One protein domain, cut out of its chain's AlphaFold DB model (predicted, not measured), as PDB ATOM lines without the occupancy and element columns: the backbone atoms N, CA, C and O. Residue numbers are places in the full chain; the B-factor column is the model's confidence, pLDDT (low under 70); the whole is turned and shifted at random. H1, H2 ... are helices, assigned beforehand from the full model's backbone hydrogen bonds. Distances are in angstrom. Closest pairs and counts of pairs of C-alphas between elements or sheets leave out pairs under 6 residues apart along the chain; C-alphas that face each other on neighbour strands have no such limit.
ATOM      1  N   CYS A   2      64.082  74.786  46.628       78.81
ATOM      2  CA  CYS A   2      65.200  74.553  45.699       78.81
ATOM      3  C   CYS A   2      66.095  75.800  45.629       78.81
ATOM      4  O   CYS A   2      65.572  76.922  45.731       78.81
ATOM      5  N   PRO A   3      67.418  75.642  45.451       79.25
ATOM      6  CA  PRO A   3      68.317  76.770  45.246       79.25
ATOM      7  C   PRO A   3      67.955  77.538  43.967       79.25
ATOM      8  O   PRO A   3      67.469  76.973  42.988       79.25
ATOM      9  N   GLY A   4      68.174  78.852  43.976       81.62
ATOM     10  CA  GLY A   4      67.937  79.687  42.800       81.62
ATOM     11  C   GLY A   4      68.992  79.455  41.722       81.62
ATOM     12  O   GLY A   4      70.190  79.593  41.990       81.62
ATOM     13  N   ASN A   5      68.541  79.161  40.501       82.31
ATOM     14  CA  ASN A   5      69.373  79.186  39.303       82.31
ATOM     15  C   ASN A   5      68.997  80.406  38.449       82.31
ATOM     16  O   ASN A   5      68.101  80.327  37.611       82.31
ATOM     17  N   HIS A   6      69.610  81.556  38.741       81.50
ATOM     18  CA  HIS A   6      69.442  82.789  37.969       81.50
ATOM     19  C   HIS A   6      70.747  83.138  37.261       81.50
ATOM     20  O   HIS A   6      71.640  83.767  37.839       81.50
ATOM     21  N   GLU A   7      70.825  82.739  36.000       86.25
ATOM     22  CA  GLU A   7      71.950  82.993  35.113       86.25
ATOM     23  C   GLU A   7      71.456  83.656  33.827       86.25
ATOM     24  O   GLU A   7      70.399  83.319  33.300       86.25
ATOM     25  N   SER A   8      72.199  84.651  33.352       84.88
ATOM     26  CA  SER A   8      71.943  85.310  32.072       84.88
ATOM     27  C   SER A   8      73.276  85.717  31.462       84.88
ATOM     28  O   SER A   8      74.090  86.305  32.178       84.88
ATOM     29  N   ARG A  16      69.135  83.300  45.199       81.75
ATOM     30  CA  ARG A  16      67.976  83.343  46.099       81.75
ATOM     31  C   ARG A  16      66.997  82.229  45.741       81.75
ATOM     32  O   ARG A  16      66.657  82.051  44.577       81.75
ATOM     33  N   ALA A  17      66.539  81.501  46.756       81.94
ATOM     34  CA  ALA A  17      65.523  80.471  46.592       81.94
ATOM     35  C   ALA A  17      64.262  81.027  45.909       81.94
ATOM     36  O   ALA A  17      63.852  82.163  46.183       81.94
ATOM     37  N   ARG A  18      63.640  80.211  45.048       83.38
ATOM     38  CA  ARG A  18      62.359  80.544  44.404       83.38
ATOM     39  C   ARG A  18      61.246  80.696  45.452       83.38
ATOM     40  O   ARG A  18      61.365  80.167  46.556       83.38
ATOM     41  N   LYS A  19      60.179  81.429  45.101       81.56
ATOM     42  CA  LYS A  19      59.084  81.770  46.029       81.56
ATOM     43  C   LYS A  19      58.367  80.518  46.561       81.56
ATOM     44  O   LYS A  19      58.341  80.363  47.773       81.56
ATOM     45  N   GLY A  20      57.979  79.579  45.688       84.56
ATOM     46  CA  GLY A  20      57.405  78.277  46.075       84.56
ATOM     47  C   GLY A  20      56.181  78.383  46.996       84.56
ATOM     48  O   GLY A  20      55.684  79.478  47.240       84.56
ATOM     49  N   ASP A  21      55.714  77.248  47.518       90.75
ATOM     50  CA  ASP A  21      54.726  77.247  48.600       90.75
ATOM     51  C   ASP A  21      55.389  77.675  49.922       90.75
ATOM     52  O   ASP A  21      56.382  77.092  50.375       90.75
ATOM     53  N   HIS A  22      54.833  78.729  50.519       90.81
ATOM     54  CA  HIS A  22      55.291  79.304  51.774       90.81
ATOM     55  C   HIS A  22      55.008  78.400  52.979       90.81
ATOM     56  O   HIS A  22      55.868  78.318  53.860       90.81
ATOM     57  N   ALA A  23      53.865  77.707  53.011       93.50
ATOM     58  CA  ALA A  23      53.473  76.847  54.126       93.50
ATOM     59  C   ALA A  23      54.372  75.608  54.193       93.50
ATOM     60  O   ALA A  23      55.019  75.360  55.213       93.50
ATOM     61  N   LEU A  24      54.527  74.910  53.062       91.62
ATOM     62  CA  LEU A  24      55.442  73.774  52.936       91.62
ATOM     63  C   LEU A  24      56.877  74.152  53.318       91.62
ATOM     64  O   LEU A  24      57.571  73.418  54.021       91.62
ATOM     65  N   ARG A  25      57.343  75.319  52.861       91.88
ATOM     66  CA  ARG A  25      58.684  75.803  53.191       91.88
ATOM     67  C   ARG A  25      58.855  76.024  54.692       91.88
ATOM     68  O   ARG A  25      59.907  75.670  55.218       91.88
ATOM     69  N   ALA A  26      57.880  76.642  55.353       93.75
ATOM     70  CA  ALA A  26      57.941  76.892  56.788       93.75
ATOM     71  C   ALA A  26      57.988  75.572  57.572       93.75
ATOM     72  O   ALA A  26      58.915  75.377  58.356       93.75
ATOM     73  N   ALA A  27      57.082  74.639  57.261       95.44
ATOM     74  CA  ALA A  27      57.021  73.324  57.896       95.44
ATOM     75  C   ALA A  27      58.325  72.527  57.719       95.44
ATOM     76  O   ALA A  27      58.875  72.009  58.689       95.44
ATOM     77  N   LEU A  28      58.884  72.489  56.502       93.94
ATOM     78  CA  LEU A  28      60.158  71.810  56.240       93.94
ATOM     79  C   LEU A  28      61.333  72.461  56.972       93.94
ATOM     80  O   LEU A  28      62.214  71.758  57.459       93.94
ATOM     81  N   CYS A  29      61.375  73.794  57.058       94.25
ATOM     82  CA  CYS A  29      62.414  74.484  57.821       94.25
ATOM     83  C   CYS A  29      62.325  74.164  59.319       94.25
ATOM     84  O   CYS A  29      63.356  74.000  59.969       94.25
ATOM     85  N   GLU A  30      61.120  74.075  59.874       96.00
ATOM     86  CA  GLU A  30      60.909  73.744  61.284       96.00
ATOM     87  C   GLU A  30      61.247  72.280  61.589       96.00
ATOM     88  O   GLU A  30      61.981  71.995  62.539       96.00
ATOM     89  N   ALA A  31      60.828  71.360  60.720       95.62
ATOM     90  CA  ALA A  31      61.219  69.956  60.788       95.62
ATOM     91  C   ALA A  31      62.747  69.795  60.697       95.62
ATOM     92  O   ALA A  31      63.347  69.097  61.516       95.62
ATOM     93  N   ALA A  32      63.399  70.511  59.777       94.75
ATOM     94  CA  ALA A  32      64.853  70.515  59.642       94.75
ATOM     95  C   ALA A  32      65.559  71.090  60.882       94.75
ATOM     96  O   ALA A  32      66.588  70.560  61.296       94.75
ATOM     97  N   TRP A  33      65.009  72.131  61.520       96.06
ATOM     98  CA  TRP A  33      65.522  72.652  62.794       96.06
ATOM     99  C   TRP A  33      65.426  71.640  63.936       96.06
ATOM    100  O   TRP A  33      66.282  71.632  64.826       96.06
ATOM    101  N   SER A  34      64.376  70.824  63.951       95.69
ATOM    102  CA  SER A  34      64.204  69.749  64.928       95.69
ATOM    103  C   SER A  34      65.172  68.598  64.649       95.69
ATOM    104  O   SER A  34      65.916  68.203  65.546       95.69
ATOM    105  N   ALA A  35      65.273  68.152  63.394       93.06
ATOM    106  CA  ALA A  35      66.221  67.125  62.961       93.06
ATOM    107  C   ALA A  35      67.678  67.522  63.254       93.06
ATOM    108  O   ALA A  35      68.453  66.721  63.768       93.06
ATOM    109  N   ALA A  36      68.035  68.787  63.032       92.44
ATOM    110  CA  ALA A  36      69.354  69.344  63.324       92.44
ATOM    111  C   ALA A  36      69.785  69.238  64.801       92.44
ATOM    112  O   ALA A  36      70.983  69.288  65.090       92.44
ATOM    113  N   ARG A  37      68.828  69.130  65.733       91.69
ATOM    114  CA  ARG A  37      69.070  69.013  67.181       91.69
ATOM    115  C   ARG A  37      69.141  67.565  67.671       91.69
ATOM    116  O   ARG A  37      69.523  67.345  68.818       91.69
ATOM    117  N   THR A  38      68.791  66.597  66.827       91.81
ATOM    118  CA  THR A  38      68.920  65.173  67.160       91.81
ATOM    119  C   THR A  38      70.390  64.752  67.246       91.81
ATOM    120  O   THR A  38      71.287  65.409  66.704       91.81
ATOM    121  N   LYS A  39      70.651  63.673  67.986       87.50
ATOM    122  CA  LYS A  39      71.983  63.073  68.124       87.50
ATOM    123  C   LYS A  39      72.070  61.838  67.233       87.50
ATOM    124  O   LYS A  39      71.059  61.193  66.996       87.50
ATOM    125  N   ASP A  40      73.267  61.580  66.720       85.88
ATOM    126  CA  ASP A  40      73.625  60.348  66.000       85.88
ATOM    127  C   ASP A  40      72.829  60.016  64.723       85.88
ATOM    128  O   ASP A  40      72.945  58.916  64.199       85.88
ATOM    129  N   THR A  41      72.129  60.996  64.142       90.44
ATOM    130  CA  THR A  41      71.444  60.865  62.842       90.44
ATOM    131  C   THR A  41      72.256  61.453  61.685       90.44
ATOM    132  O   THR A  41      73.033  62.408  61.864       90.44
ATOM    133  N   TYR A  42      72.029  60.954  60.464       90.50
ATOM    134  CA  TYR A  42      72.628  61.504  59.243       90.50
ATOM    135  C   TYR A  42      72.281  62.983  59.054       90.50
ATOM    136  O   TYR A  42      73.154  63.802  58.755       90.50
ATOM    137  N   LEU A  43      71.018  63.357  59.283       91.38
ATOM    138  CA  LEU A  43      70.537  64.729  59.099       91.38
ATOM    139  C   LEU A  43      71.234  65.708  60.056       91.38
ATOM    140  O   LEU A  43      71.629  66.804  59.645       91.38
ATOM    141  N   ALA A  44      71.470  65.312  61.309       92.25
ATOM    142  CA  ALA A  44      72.237  66.126  62.250       92.25
ATOM    143  C   ALA A  44      73.707  66.265  61.820       92.25
ATOM    144  O   ALA A  44      74.302  67.344  61.927       92.25
ATOM    145  N   ALA A  45      74.313  65.200  61.292       91.50
ATOM    146  CA  ALA A  45      75.673  65.247  60.766       91.50
ATOM    147  C   ALA A  45      75.785  66.137  59.516       91.50
ATOM    148  O   ALA A  45      76.700  66.967  59.435       91.50
ATOM    149  N   GLN A  46      74.809  66.051  58.609       91.56
ATOM    150  CA  GLN A  46      74.697  66.904  57.429       91.56
ATOM    151  C   GLN A  46      74.539  68.376  57.834       91.56
ATOM    152  O   GLN A  46      75.224  69.238  57.282       91.56
ATOM    153  N   PHE A  47      73.736  68.679  58.865       92.88
ATOM    154  CA  PHE A  47      73.615  70.037  59.403       92.88
ATOM    155  C   PHE A  47      74.970  70.607  59.812       92.88
ATOM    156  O   PHE A  47      75.352  71.701  59.399       92.88
ATOM    157  N   ARG A  48      75.713  69.853  60.631       90.75
ATOM    158  CA  ARG A  48      77.026  70.267  61.140       90.75
ATOM    159  C   ARG A  48      78.004  70.500  59.994       90.75
ATOM    160  O   ARG A  48      78.771  71.460  60.042       90.75
ATOM    161  N   HIS A  49      77.967  69.661  58.962       89.44
ATOM    162  CA  HIS A  49      78.782  69.837  57.765       89.44
ATOM    163  C   HIS A  49      78.423  71.129  57.010       89.44
ATOM    164  O   HIS A  49      79.287  71.977  56.779       89.44
ATOM    165  N   LEU A  50      77.138  71.341  56.721       90.88
ATOM    166  CA  LEU A  50      76.642  72.515  55.999       90.88
ATOM    167  C   LEU A  50      76.900  73.826  56.749       90.88
ATOM    168  O   LEU A  50      77.286  74.823  56.140       90.88
ATOM    169  N   ARG A  51      76.746  73.840  58.075       91.75
ATOM    170  CA  ARG A  51      77.069  75.016  58.898       91.75
ATOM    171  C   ARG A  51      78.531  75.417  58.776       91.75
ATOM    172  O   ARG A  51      78.817  76.592  58.558       91.75
ATOM    173  N   ARG A  52      79.452  74.448  58.871       89.31
ATOM    174  CA  ARG A  52      80.893  74.695  58.685       89.31
ATOM    175  C   ARG A  52      81.169  75.249  57.292       89.31
ATOM    176  O   ARG A  52      81.936  76.193  57.146       89.31
ATOM    177  N   ARG A  53      80.483  74.709  56.285       87.75
ATOM    178  CA  ARG A  53      80.614  75.118  54.888       87.75
ATOM    179  C   ARG A  53      80.107  76.539  54.611       87.75
ATOM    180  O   ARG A  53      80.706  77.249  53.810       87.75
ATOM    181  N   PHE A  54      79.012  76.964  55.241       87.19
ATOM    182  CA  PHE A  54      78.432  78.296  55.028       87.19
ATOM    183  C   PHE A  54      79.053  79.400  55.893       87.19
ATOM    184  O   PHE A  54      78.816  80.578  55.615       87.19
ATOM    185  N   GLY A  55      79.855  79.043  56.898       86.81
ATOM    186  CA  GLY A  55      80.564  79.989  57.757       86.81
ATOM    187  C   GLY A  55      79.658  80.719  58.756       86.81
ATOM    188  O   GLY A  55      78.557  80.273  59.094       86.81
ATOM    189  N   LYS A  56      80.137  81.861  59.264       87.06
ATOM    190  CA  LYS A  56      79.452  82.641  60.309       87.06
ATOM    191  C   LYS A  56      78.092  83.148  59.807       87.06
ATOM    192  O   LYS A  56      78.009  83.800  58.771       87.06
ATOM    193  N   GLY A  57      77.019  82.839  60.541       85.19
ATOM    194  CA  GLY A  57      75.642  83.187  60.151       85.19
ATOM    195  C   GLY A  57      75.030  82.270  59.079       85.19
ATOM    196  O   GLY A  57      74.004  82.602  58.486       85.19
ATOM    197  N   GLY A  58      75.653  81.118  58.817       87.19
ATOM    198  CA  GLY A  58      75.195  80.122  57.850       87.19
ATOM    199  C   GLY A  58      74.036  79.236  58.314       87.19
ATOM    200  O   GLY A  58      73.557  78.438  57.515       87.19
ATOM    201  N   ASP A  59      73.559  79.372  59.552       91.56
ATOM    202  CA  ASP A  59      72.585  78.447  60.152       91.56
ATOM    203  C   ASP A  59      71.277  78.379  59.352       91.56
ATOM    204  O   ASP A  59      70.846  77.302  58.950       91.56
ATOM    205  N   ASN A  60      70.711  79.529  58.983       90.94
ATOM    206  CA  ASN A  60      69.494  79.581  58.164       90.94
ATOM    207  C   ASN A  60      69.693  78.979  56.761       90.94
ATOM    208  O   ASN A  60      68.765  78.416  56.182       90.94
ATOM    209  N   LYS A  61      70.907  79.091  56.200       89.62
ATOM    210  CA  LYS A  61      71.249  78.487  54.901       89.62
ATOM    211  C   LYS A  61      71.398  76.972  55.031       89.62
ATOM    212  O   LYS A  61      70.937  76.249  54.155       89.62
ATOM    213  N   ALA A  62      71.992  76.510  56.130       92.69
ATOM    214  CA  ALA A  62      72.136  75.097  56.452       92.69
ATOM    215  C   ALA A  62      70.775  74.425  56.661       92.69
ATOM    216  O   ALA A  62      70.540  73.368  56.090       92.69
ATOM    217  N   VAL A  63      69.850  75.066  57.379       94.19
ATOM    218  CA  VAL A  63      68.481  74.552  57.556       94.19
ATOM    219  C   VAL A  63      67.714  74.510  56.240       94.19
ATOM    220  O   VAL A  63      67.052  73.519  55.949       94.19
ATOM    221  N   PHE A  64      67.832  75.543  55.402       92.44
ATOM    222  CA  PHE A  64      67.197  75.526  54.082       92.44
ATOM    223  C   PHE A  64      67.728  74.380  53.207       92.44
ATOM    224  O   PHE A  64      66.952  73.715  52.524       92.44
ATOM    225  N   ALA A  65      69.043  74.149  53.233       92.44
ATOM    226  CA  ALA A  65      69.673  73.051  52.510       92.44
ATOM    227  C   ALA A  65      69.244  71.678  53.058       92.44
ATOM    228  O   ALA A  65      68.866  70.820  52.272       92.44
ATOM    229  N   LEU A  66      69.184  71.499  54.382       93.56
ATOM    230  CA  LEU A  66      68.638  70.283  54.997       93.56
ATOM    231  C   LEU A  66      67.193  70.017  54.603       93.56
ATOM    232  O   LEU A  66      66.847  68.894  54.264       93.56
ATOM    233  N   GLY A  67      66.338  71.039  54.640       93.44
ATOM    234  CA  GLY A  67      64.940  70.871  54.263       93.44
ATOM    235  C   GLY A  67      64.779  70.524  52.778       93.44
ATOM    236  O   GLY A  67      63.809  69.868  52.409       93.44
ATOM    237  N   HIS A  68      65.727  70.920  51.919       92.06
ATOM    238  CA  HIS A  68      65.794  70.412  50.549       92.06
ATOM    239  C   HIS A  68      66.147  68.917  50.526       92.06
ATOM    240  O   HIS A  68      65.440  68.164  49.867       92.06
ATOM    241  N   THR A  69      67.147  68.471  51.294       91.38
ATOM    242  CA  THR A  69      67.476  67.041  51.431       91.38
ATOM    243  C   THR A  69      66.280  66.229  51.934       91.38
ATOM    244  O   THR A  69      65.937  65.219  51.332       91.38
ATOM    245  N   MET A  70      65.593  66.689  52.986       93.00
ATOM    246  CA  MET A  70      64.404  66.021  53.534       93.00
ATOM    247  C   MET A  70      63.283  65.897  52.499       93.00
ATOM    248  O   MET A  70      62.619  64.869  52.434       93.00
ATOM    249  N   LEU A  71      63.085  66.927  51.672       92.19
ATOM    250  CA  LEU A  71      62.090  66.896  50.603       92.19
ATOM    251  C   LEU A  71      62.437  65.858  49.528       92.19
ATOM    252  O   LEU A  71      61.547  65.168  49.044       92.19
ATOM    253  N   VAL A  72      63.716  65.744  49.162       91.50
ATOM    254  CA  VAL A  72      64.175  64.744  48.189       91.50
ATOM    255  C   VAL A  72      64.044  63.331  48.757       91.50
ATOM    256  O   VAL A  72      63.528  62.454  48.072       91.50
ATOM    257  N   ILE A  73      64.414  63.129  50.026       91.00
ATOM    258  CA  ILE A  73      64.194  61.863  50.739       91.00
ATOM    259  C   ILE A  73      62.708  61.495  50.706       91.00
ATOM    260  O   ILE A  73      62.364  60.413  50.247       91.00
ATOM    261  N   ALA A  74      61.819  62.407  51.110       91.38
ATOM    262  CA  ALA A  74      60.379  62.159  51.108       91.38
ATOM    263  C   ALA A  74      59.854  61.779  49.716       91.38
ATOM    264  O   ALA A  74      59.048  60.863  49.594       91.38
ATOM    265  N   TRP A  75      60.336  62.440  48.660       91.62
ATOM    266  CA  TRP A  75      59.961  62.093  47.291       91.62
ATOM    267  C   TRP A  75      60.389  60.670  46.909       91.62
ATOM    268  O   TRP A  75      59.588  59.947  46.322       91.62
ATOM    269  N   HIS A  76      61.603  60.247  47.270       89.31
ATOM    270  CA  HIS A  76      62.076  58.885  47.002       89.31
ATOM    271  C   HIS A  76      61.285  57.826  47.771       89.31
ATOM    272  O   HIS A  76      60.899  56.829  47.171       89.31
ATOM    273  N   LEU A  77      61.000  58.060  49.056       91.62
ATOM    274  CA  LEU A  77      60.206  57.135  49.875       91.62
ATOM    275  C   LEU A  77      58.804  56.946  49.290       91.62
ATOM    276  O   LEU A  77      58.333  55.825  49.160       91.62
ATOM    277  N   LEU A  78      58.165  58.047  48.881       92.38
ATOM    278  CA  LEU A  78      56.825  58.015  48.295       92.38
ATOM    279  C   LEU A  78      56.802  57.421  46.882       92.38
ATOM    280  O   LEU A  78      55.814  56.805  46.504       92.38
ATOM    281  N   SER A  79      57.856  57.629  46.087       92.25
ATOM    282  CA  SER A  79      57.896  57.148  44.697       92.25
ATOM    283  C   SER A  79      58.260  55.667  44.599       92.25
ATOM    284  O   SER A  79      57.800  54.996  43.682       92.25
ATOM    285  N   ASN A  80      59.081  55.170  45.526       89.12
ATOM    286  CA  ASN A  80      59.593  53.799  45.517       89.12
ATOM    287  C   ASN A  80      58.919  52.890  46.561       89.12
ATOM    288  O   ASN A  80      59.316  51.736  46.674       89.12
ATOM    289  N   ASP A  81      57.960  53.417  47.334       86.62
ATOM    290  CA  ASP A  81      57.321  52.750  48.483       86.62
ATOM    291  C   ASP A  81      58.339  52.104  49.441       86.62
ATOM    292  O   ASP A  81      58.218  50.960  49.874       86.62
ATOM    293  N   SER A  82      59.416  52.841  49.721       87.38
ATOM    294  CA  SER A  82      60.524  52.366  50.546       87.38
ATOM    295  C   SER A  82      60.522  53.011  51.929       87.38
ATOM    296  O   SER A  82      60.006  54.110  52.142       87.38
ATOM    297  N   THR A  83      61.128  52.325  52.897       87.62
ATOM    298  CA  THR A  83      61.338  52.844  54.252       87.62
ATOM    299  C   THR A  83      62.624  53.657  54.349       87.62
ATOM    300  O   THR A  83      63.622  53.344  53.702       87.62
ATOM    301  N   TYR A  84      62.620  54.694  55.190       85.81
ATOM    302  CA  TYR A  84      63.813  55.500  55.437       85.81
ATOM    303  C   TYR A  84      64.785  54.762  56.357       85.81
ATOM    304  O   TYR A  84      64.474  54.532  57.525       85.81
ATOM    305  N   GLU A  85      65.970  54.452  55.839       86.06
ATOM    306  CA  GLU A  85      67.086  53.918  56.613       86.06
ATOM    307  C   GLU A  85      68.111  55.029  56.879       86.06
ATOM    308  O   GLU A  85      68.588  55.698  55.958       86.06
ATOM    309  N   ASP A  86      68.422  55.273  58.154       84.75
ATOM    310  CA  ASP A  86      69.364  56.325  58.538       84.75
ATOM    311  C   ASP A  86      70.814  55.827  58.409       84.75
ATOM    312  O   ASP A  86      71.195  54.819  58.997       84.75
ATOM    313  N   LEU A  87      71.654  56.573  57.682       81.62
ATOM    314  CA  LEU A  87      73.062  56.232  57.425       81.62
ATOM    315  C   LEU A  87      73.971  56.414  58.653       81.62
ATOM    316  O   LEU A  87      75.151  56.035  58.617       81.62
ATOM    317  N   GLY A  88      73.434  57.036  59.707       86.25
ATOM    318  CA  GLY A  88      74.115  57.306  60.967       86.25
ATOM    319  C   GLY A  88      74.858  58.645  61.003       86.25
ATOM    320  O   GLY A  88      75.243  59.235  59.985       86.25
ATOM    321  N   GLY A  89      75.069  59.156  62.218       84.12
ATOM    322  CA  GLY A  89      75.730  60.442  62.473       84.12
ATOM    323  C   GLY A  89      77.230  60.484  62.156       84.12
ATOM    324  O   GLY A  89      77.829  61.563  62.095       84.12
ATOM    325  N   ASP A  90      77.829  59.325  61.927       81.88
ATOM    326  CA  ASP A  90      79.231  59.084  61.611       81.88
ATOM    327  C   ASP A  90      79.505  58.996  60.099       81.88
ATOM    328  O   ASP A  90      80.666  59.006  59.692       81.88
ATOM    329  N   TYR A  91      78.476  59.045  59.241       81.62
ATOM    330  CA  TYR A  91      78.623  59.009  57.777       81.62
ATOM    331  C   TYR A  91      79.667  60.010  57.242       81.62
ATOM    332  O   TYR A  91      80.602  59.647  56.524       81.62
ATOM    333  N   PHE A  92      79.561  61.283  57.641       77.38
ATOM    334  CA  PHE A  92      80.510  62.317  57.209       77.38
ATOM    335  C   PHE A  92      81.880  62.199  57.887       77.38
ATOM    336  O   PHE A  92      82.853  62.736  57.359       77.38
ATOM    337  N   ALA A  93      81.970  61.537  59.043       78.88
ATOM    338  CA  ALA A  93      83.244  61.272  59.703       78.88
ATOM    339  C   ALA A  93      84.011  60.174  58.953       78.88
ATOM    340  O   ALA A  93      85.157  60.402  58.580       78.88
ATOM    341  N   ARG A  94      83.343  59.061  58.609       77.44
ATOM    342  CA  ARG A  94      83.905  57.976  57.783       77.44
ATOM    343  C   ARG A  94      84.404  58.483  56.429       77.44
ATOM    344  O   ARG A  94      85.465  58.089  55.963       77.44
ATOM    345  N   ARG A  95      83.666  59.397  55.793       71.69
ATOM    346  CA  ARG A  95      84.033  59.928  54.468       71.69
ATOM    347  C   ARG A  95      85.184  60.935  54.491       71.69
ATOM    348  O   ARG A  95      85.914  61.055  53.510       71.69
ATOM    349  N   ASN A  96      85.339  61.667  55.591       71.75
ATOM    350  CA  ASN A  96      86.471  62.573  55.790       71.75
ATOM    351  C   ASN A  96      87.659  61.884  56.469       71.75
ATOM    352  O   ASN A  96      88.593  62.574  56.875       71.75
ATOM    353  N   ASP A  97      87.631  60.554  56.582       78.56
ATOM    354  CA  ASP A  97      88.734  59.785  57.133       78.56
ATOM    355  C   ASP A  97      90.009  60.048  56.318       78.56
ATOM    356  O   ASP A  97      90.083  59.810  55.103       78.56
ATOM    357  N   ALA A  98      91.007  60.600  57.004       76.25
ATOM    358  CA  ALA A  98      92.274  60.999  56.414       76.25
ATOM    359  C   ALA A  98      92.985  59.794  55.786       76.25
ATOM    360  O   ALA A  98      93.581  59.926  54.717       76.25
ATOM    361  N   GLU A  99      92.840  58.608  56.381       78.06
ATOM    362  CA  GLU A  99      93.449  57.377  55.880       78.06
ATOM    363  C   GLU A  99      92.750  56.852  54.621       78.06
ATOM    364  O   GLU A  99      93.400  56.380  53.684       78.06
ATOM    365  N   ALA A 100      91.421  56.965  54.533       78.50
ATOM    366  CA  ALA A 100      90.695  56.658  53.299       78.50
ATOM    367  C   ALA A 100      91.106  57.606  52.159       78.50
ATOM    368  O   ALA A 100      91.352  57.172  51.031       78.50
ATOM    369  N   ARG A 101      91.257  58.900  52.465       82.81
ATOM    370  CA  ARG A 101      91.679  59.913  51.493       82.81
ATOM    371  C   ARG A 101      93.126  59.724  51.037       82.81
ATOM    372  O   ARG A 101      93.406  59.852  49.848       82.81
ATOM    373  N   LYS A 102      94.025  59.368  51.955       85.00
ATOM    374  CA  LYS A 102      95.416  59.005  51.663       85.00
ATOM    375  C   LYS A 102      95.481  57.834  50.683       85.00
ATOM    376  O   LYS A 102      96.118  57.953  49.642       85.00
ATOM    377  N   ARG A 103      94.751  56.746  50.959       85.50
ATOM    378  CA  ARG A 103      94.669  55.572  50.069       85.50
ATOM    379  C   ARG A 103      94.149  55.925  48.675       85.50
ATOM    380  O   ARG A 103      94.680  55.433  47.686       85.50
ATOM    381  N   TYR A 104      93.139  56.790  48.589       86.94
ATOM    382  CA  TYR A 104      92.625  57.266  47.304       86.94
ATOM    383  C   TYR A 104      93.687  58.032  46.497       86.94
ATOM    384  O   TYR A 104      93.845  57.785  45.304       86.94
ATOM    385  N   LEU A 105      94.439  58.928  47.145       89.50
ATOM    386  CA  LEU A 105      95.491  59.709  46.488       89.50
ATOM    387  C   LEU A 105      96.646  58.832  45.997       89.50
ATOM    388  O   LEU A 105      97.111  59.033  44.880       89.50
ATOM    389  N   ILE A 106      97.062  57.840  46.791       91.44
ATOM    390  CA  ILE A 106      98.088  56.866  46.387       91.44
ATOM    391  C   ILE A 106      97.660  56.164  45.094       91.44
ATOM    392  O   ILE A 106      98.388  56.212  44.109       91.44
ATOM    393  N   ARG A 107      96.430  55.632  45.049       90.81
ATOM    394  CA  ARG A 107      95.892  54.956  43.855       90.81
ATOM    395  C   ARG A 107      95.861  55.857  42.623       90.81
ATOM    396  O   ARG A 107      96.109  55.392  41.517       90.81
ATOM    397  N   GLN A 108      95.528  57.139  42.791       92.31
ATOM    398  CA  GLN A 108      95.531  58.080  41.668       92.31
ATOM    399  C   GLN A 108      96.939  58.346  41.133       92.31
ATOM    400  O   GLN A 108      97.115  58.433  39.923       92.31
ATOM    401  N   LEU A 109      97.929  58.471  42.012       93.50
ATOM    402  CA  LEU A 109      99.321  58.680  41.619       93.50
ATOM    403  C   LEU A 109      99.913  57.423  40.960       93.50
ATOM    404  O   LEU A 109     100.565  57.530  39.922       93.50
ATOM    405  N   GLU A 110      99.599  56.238  41.487       93.62
ATOM    406  CA  GLU A 110      99.947  54.951  40.870       93.62
ATOM    407  C   GLU A 110      99.340  54.812  39.468       93.62
ATOM    408  O   GLU A 110     100.030  54.420  38.529       93.62
ATOM    409  N   ALA A 111      98.077  55.213  39.288       91.38
ATOM    410  CA  ALA A 111      97.410  55.201  37.986       91.38
ATOM    411  C   ALA A 111      98.041  56.164  36.961       91.38
ATOM    412  O   ALA A 111      97.913  55.948  35.758       91.38
ATOM    413  N   LEU A 112      98.740  57.206  37.419       94.31
ATOM    414  CA  LEU A 112      99.521  58.112  36.569       94.31
ATOM    415  C   LEU A 112     100.927  57.566  36.252       94.31
ATOM    416  O   LEU A 112     101.719  58.260  35.616       94.31
ATOM    417  N   GLY A 113     101.240  56.338  36.678       90.25
ATOM    418  CA  GLY A 113     102.522  55.676  36.433       90.25
ATOM    419  C   GLY A 113     103.625  56.072  37.415       90.25
ATOM    420  O   GLY A 113     104.798  55.829  37.139       90.25
ATOM    421  N   GLN A 114     103.279  56.694  38.547       85.56
ATOM    422  CA  GLN A 114     104.239  57.054  39.590       85.56
ATOM    423  C   GLN A 114     104.267  55.976  40.674       85.56
ATOM    424  O   GLN A 114     103.231  55.611  41.223       85.56
ATOM    425  N   HIS A 115     105.453  55.482  41.026       81.94
ATOM    426  CA  HIS A 115     105.609  54.604  42.183       81.94
ATOM    427  C   HIS A 115     105.635  55.448  43.465       81.94
ATOM    428  O   HIS A 115     106.527  56.280  43.638       81.94
ATOM    429  N   VAL A 116     104.655  55.263  44.355       85.00
ATOM    430  CA  VAL A 116     104.472  56.117  45.538       85.00
ATOM    431  C   VAL A 116     104.899  55.397  46.811       85.00
ATOM    432  O   VAL A 116     104.219  54.497  47.294       85.00
ATOM    433  N   THR A 117     105.988  55.858  47.418       81.69
ATOM    434  CA  THR A 117     106.393  55.481  48.778       81.69
ATOM    435  C   THR A 117     105.927  56.554  49.756       81.69
ATOM    436  O   THR A 117     106.407  57.686  49.723       81.69
ATOM    437  N   VAL A 118     104.957  56.225  50.614       81.44
ATOM    438  CA  VAL A 118     104.439  57.173  51.610       81.44
ATOM    439  C   VAL A 118     105.145  56.976  52.942       81.44
ATOM    440  O   VAL A 118     104.808  56.072  53.702       81.44
ATOM    441  N   GLU A 119     106.090  57.859  53.238       80.38
ATOM    442  CA  GLU A 119     106.739  57.933  54.543       80.38
ATOM    443  C   GLU A 119     105.941  58.836  55.495       80.38
ATOM    444  O   GLU A 119     105.429  59.895  55.120       80.38
TER     445      GLU A 119
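AT A GLANCE: This is residues 2 to 8 and 16 to 119 of the 195 residues of the protein "Transposase" of Actinobacteria bacterium (UniProt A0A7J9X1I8). Three helices pack together at one end, the long H3 with H2 folded against its first part as a helical hairpin and H1 crossing it; from this group the chain leads through the short H4 to a separate helix, H5, at the far end. H5 touches no other helix, and the residues after it, 112 to 119, fold back. The printed part has 111 residues with five named helices, H1 to H5 in chain order, and no named strand; the class is all helix. The whole is loose, with a radius of gyration of the C-alphas of 18.5 A, and the C-alphas span 58 by 41 by 32 A.

IN THESE COORDINATES: The printed part begins at Cys 2, with C-alpha at (65.200, 74.553, 45.699). H1 takes residues 22 to 35, 19.8 A from its first C-alpha at (55.291, 79.304, 51.774) to its last. H2, residues 42 to 54, is 18.3 A long. H3, residues 59 to 80, is the longest helix at 31.5 A and ends with C-alpha 80 at (59.593, 53.799, 45.517). H4, residues 91 to 95, is 6.4 A long. H5, residues 98 to 111, is 20.0 A long and ends with C-alpha 111 at (97.410, 55.201, 37.986).

HOW THE PARTS SIT: H1 touches H3, H1 with residues 28 to 33 alone and H3 with residues 63 to 71 alone; the closest C-alphas, of Leu 28 and Gly 67, are 5.3 A apart. Their lines stand about perpendicular, at 81 degrees. H2 and H3 form a helical hairpin, a steep tilt of 39 degrees, opposite ways. They touch, H3 with residues 59 to 66 alone, and the closest C-alphas, of Leu 50 and Ala 62, are 5.2 A apart. H1 and H2 are close but not clearly touching, with the C-alphas of Ala 35 and Ala 44 the closest at 6.1 A. H4 touches H2, the closest C-alphas being those of Tyr 42 and Tyr 91, 6.7 A apart. H3 and H4 are apart. H4 and H5 meet only through their link, and H5 is apart from H1, H2 and H3. In H1, H2, H3, H4 and H5 every O i to N i+4 pair is within hydrogen-bond range.

THE WHOLE: The two C-alphas farthest apart, those of Ala 23 and His 115, are 57.9 A from each other. Residues 9 to 15 are cut out and not printed, and C-alphas 8 and 16 are 14.7 A apart across the cut. The links H2 to H3 and H4 to H5 are tight, those from H1 to H2 and H3 to H4 are short, and no link is long. Residues 94 to 101, of which 98 to 101 belong to H5, stand free. The mean pLDDT of the printed part is 88.0, and no printed residue is under 70.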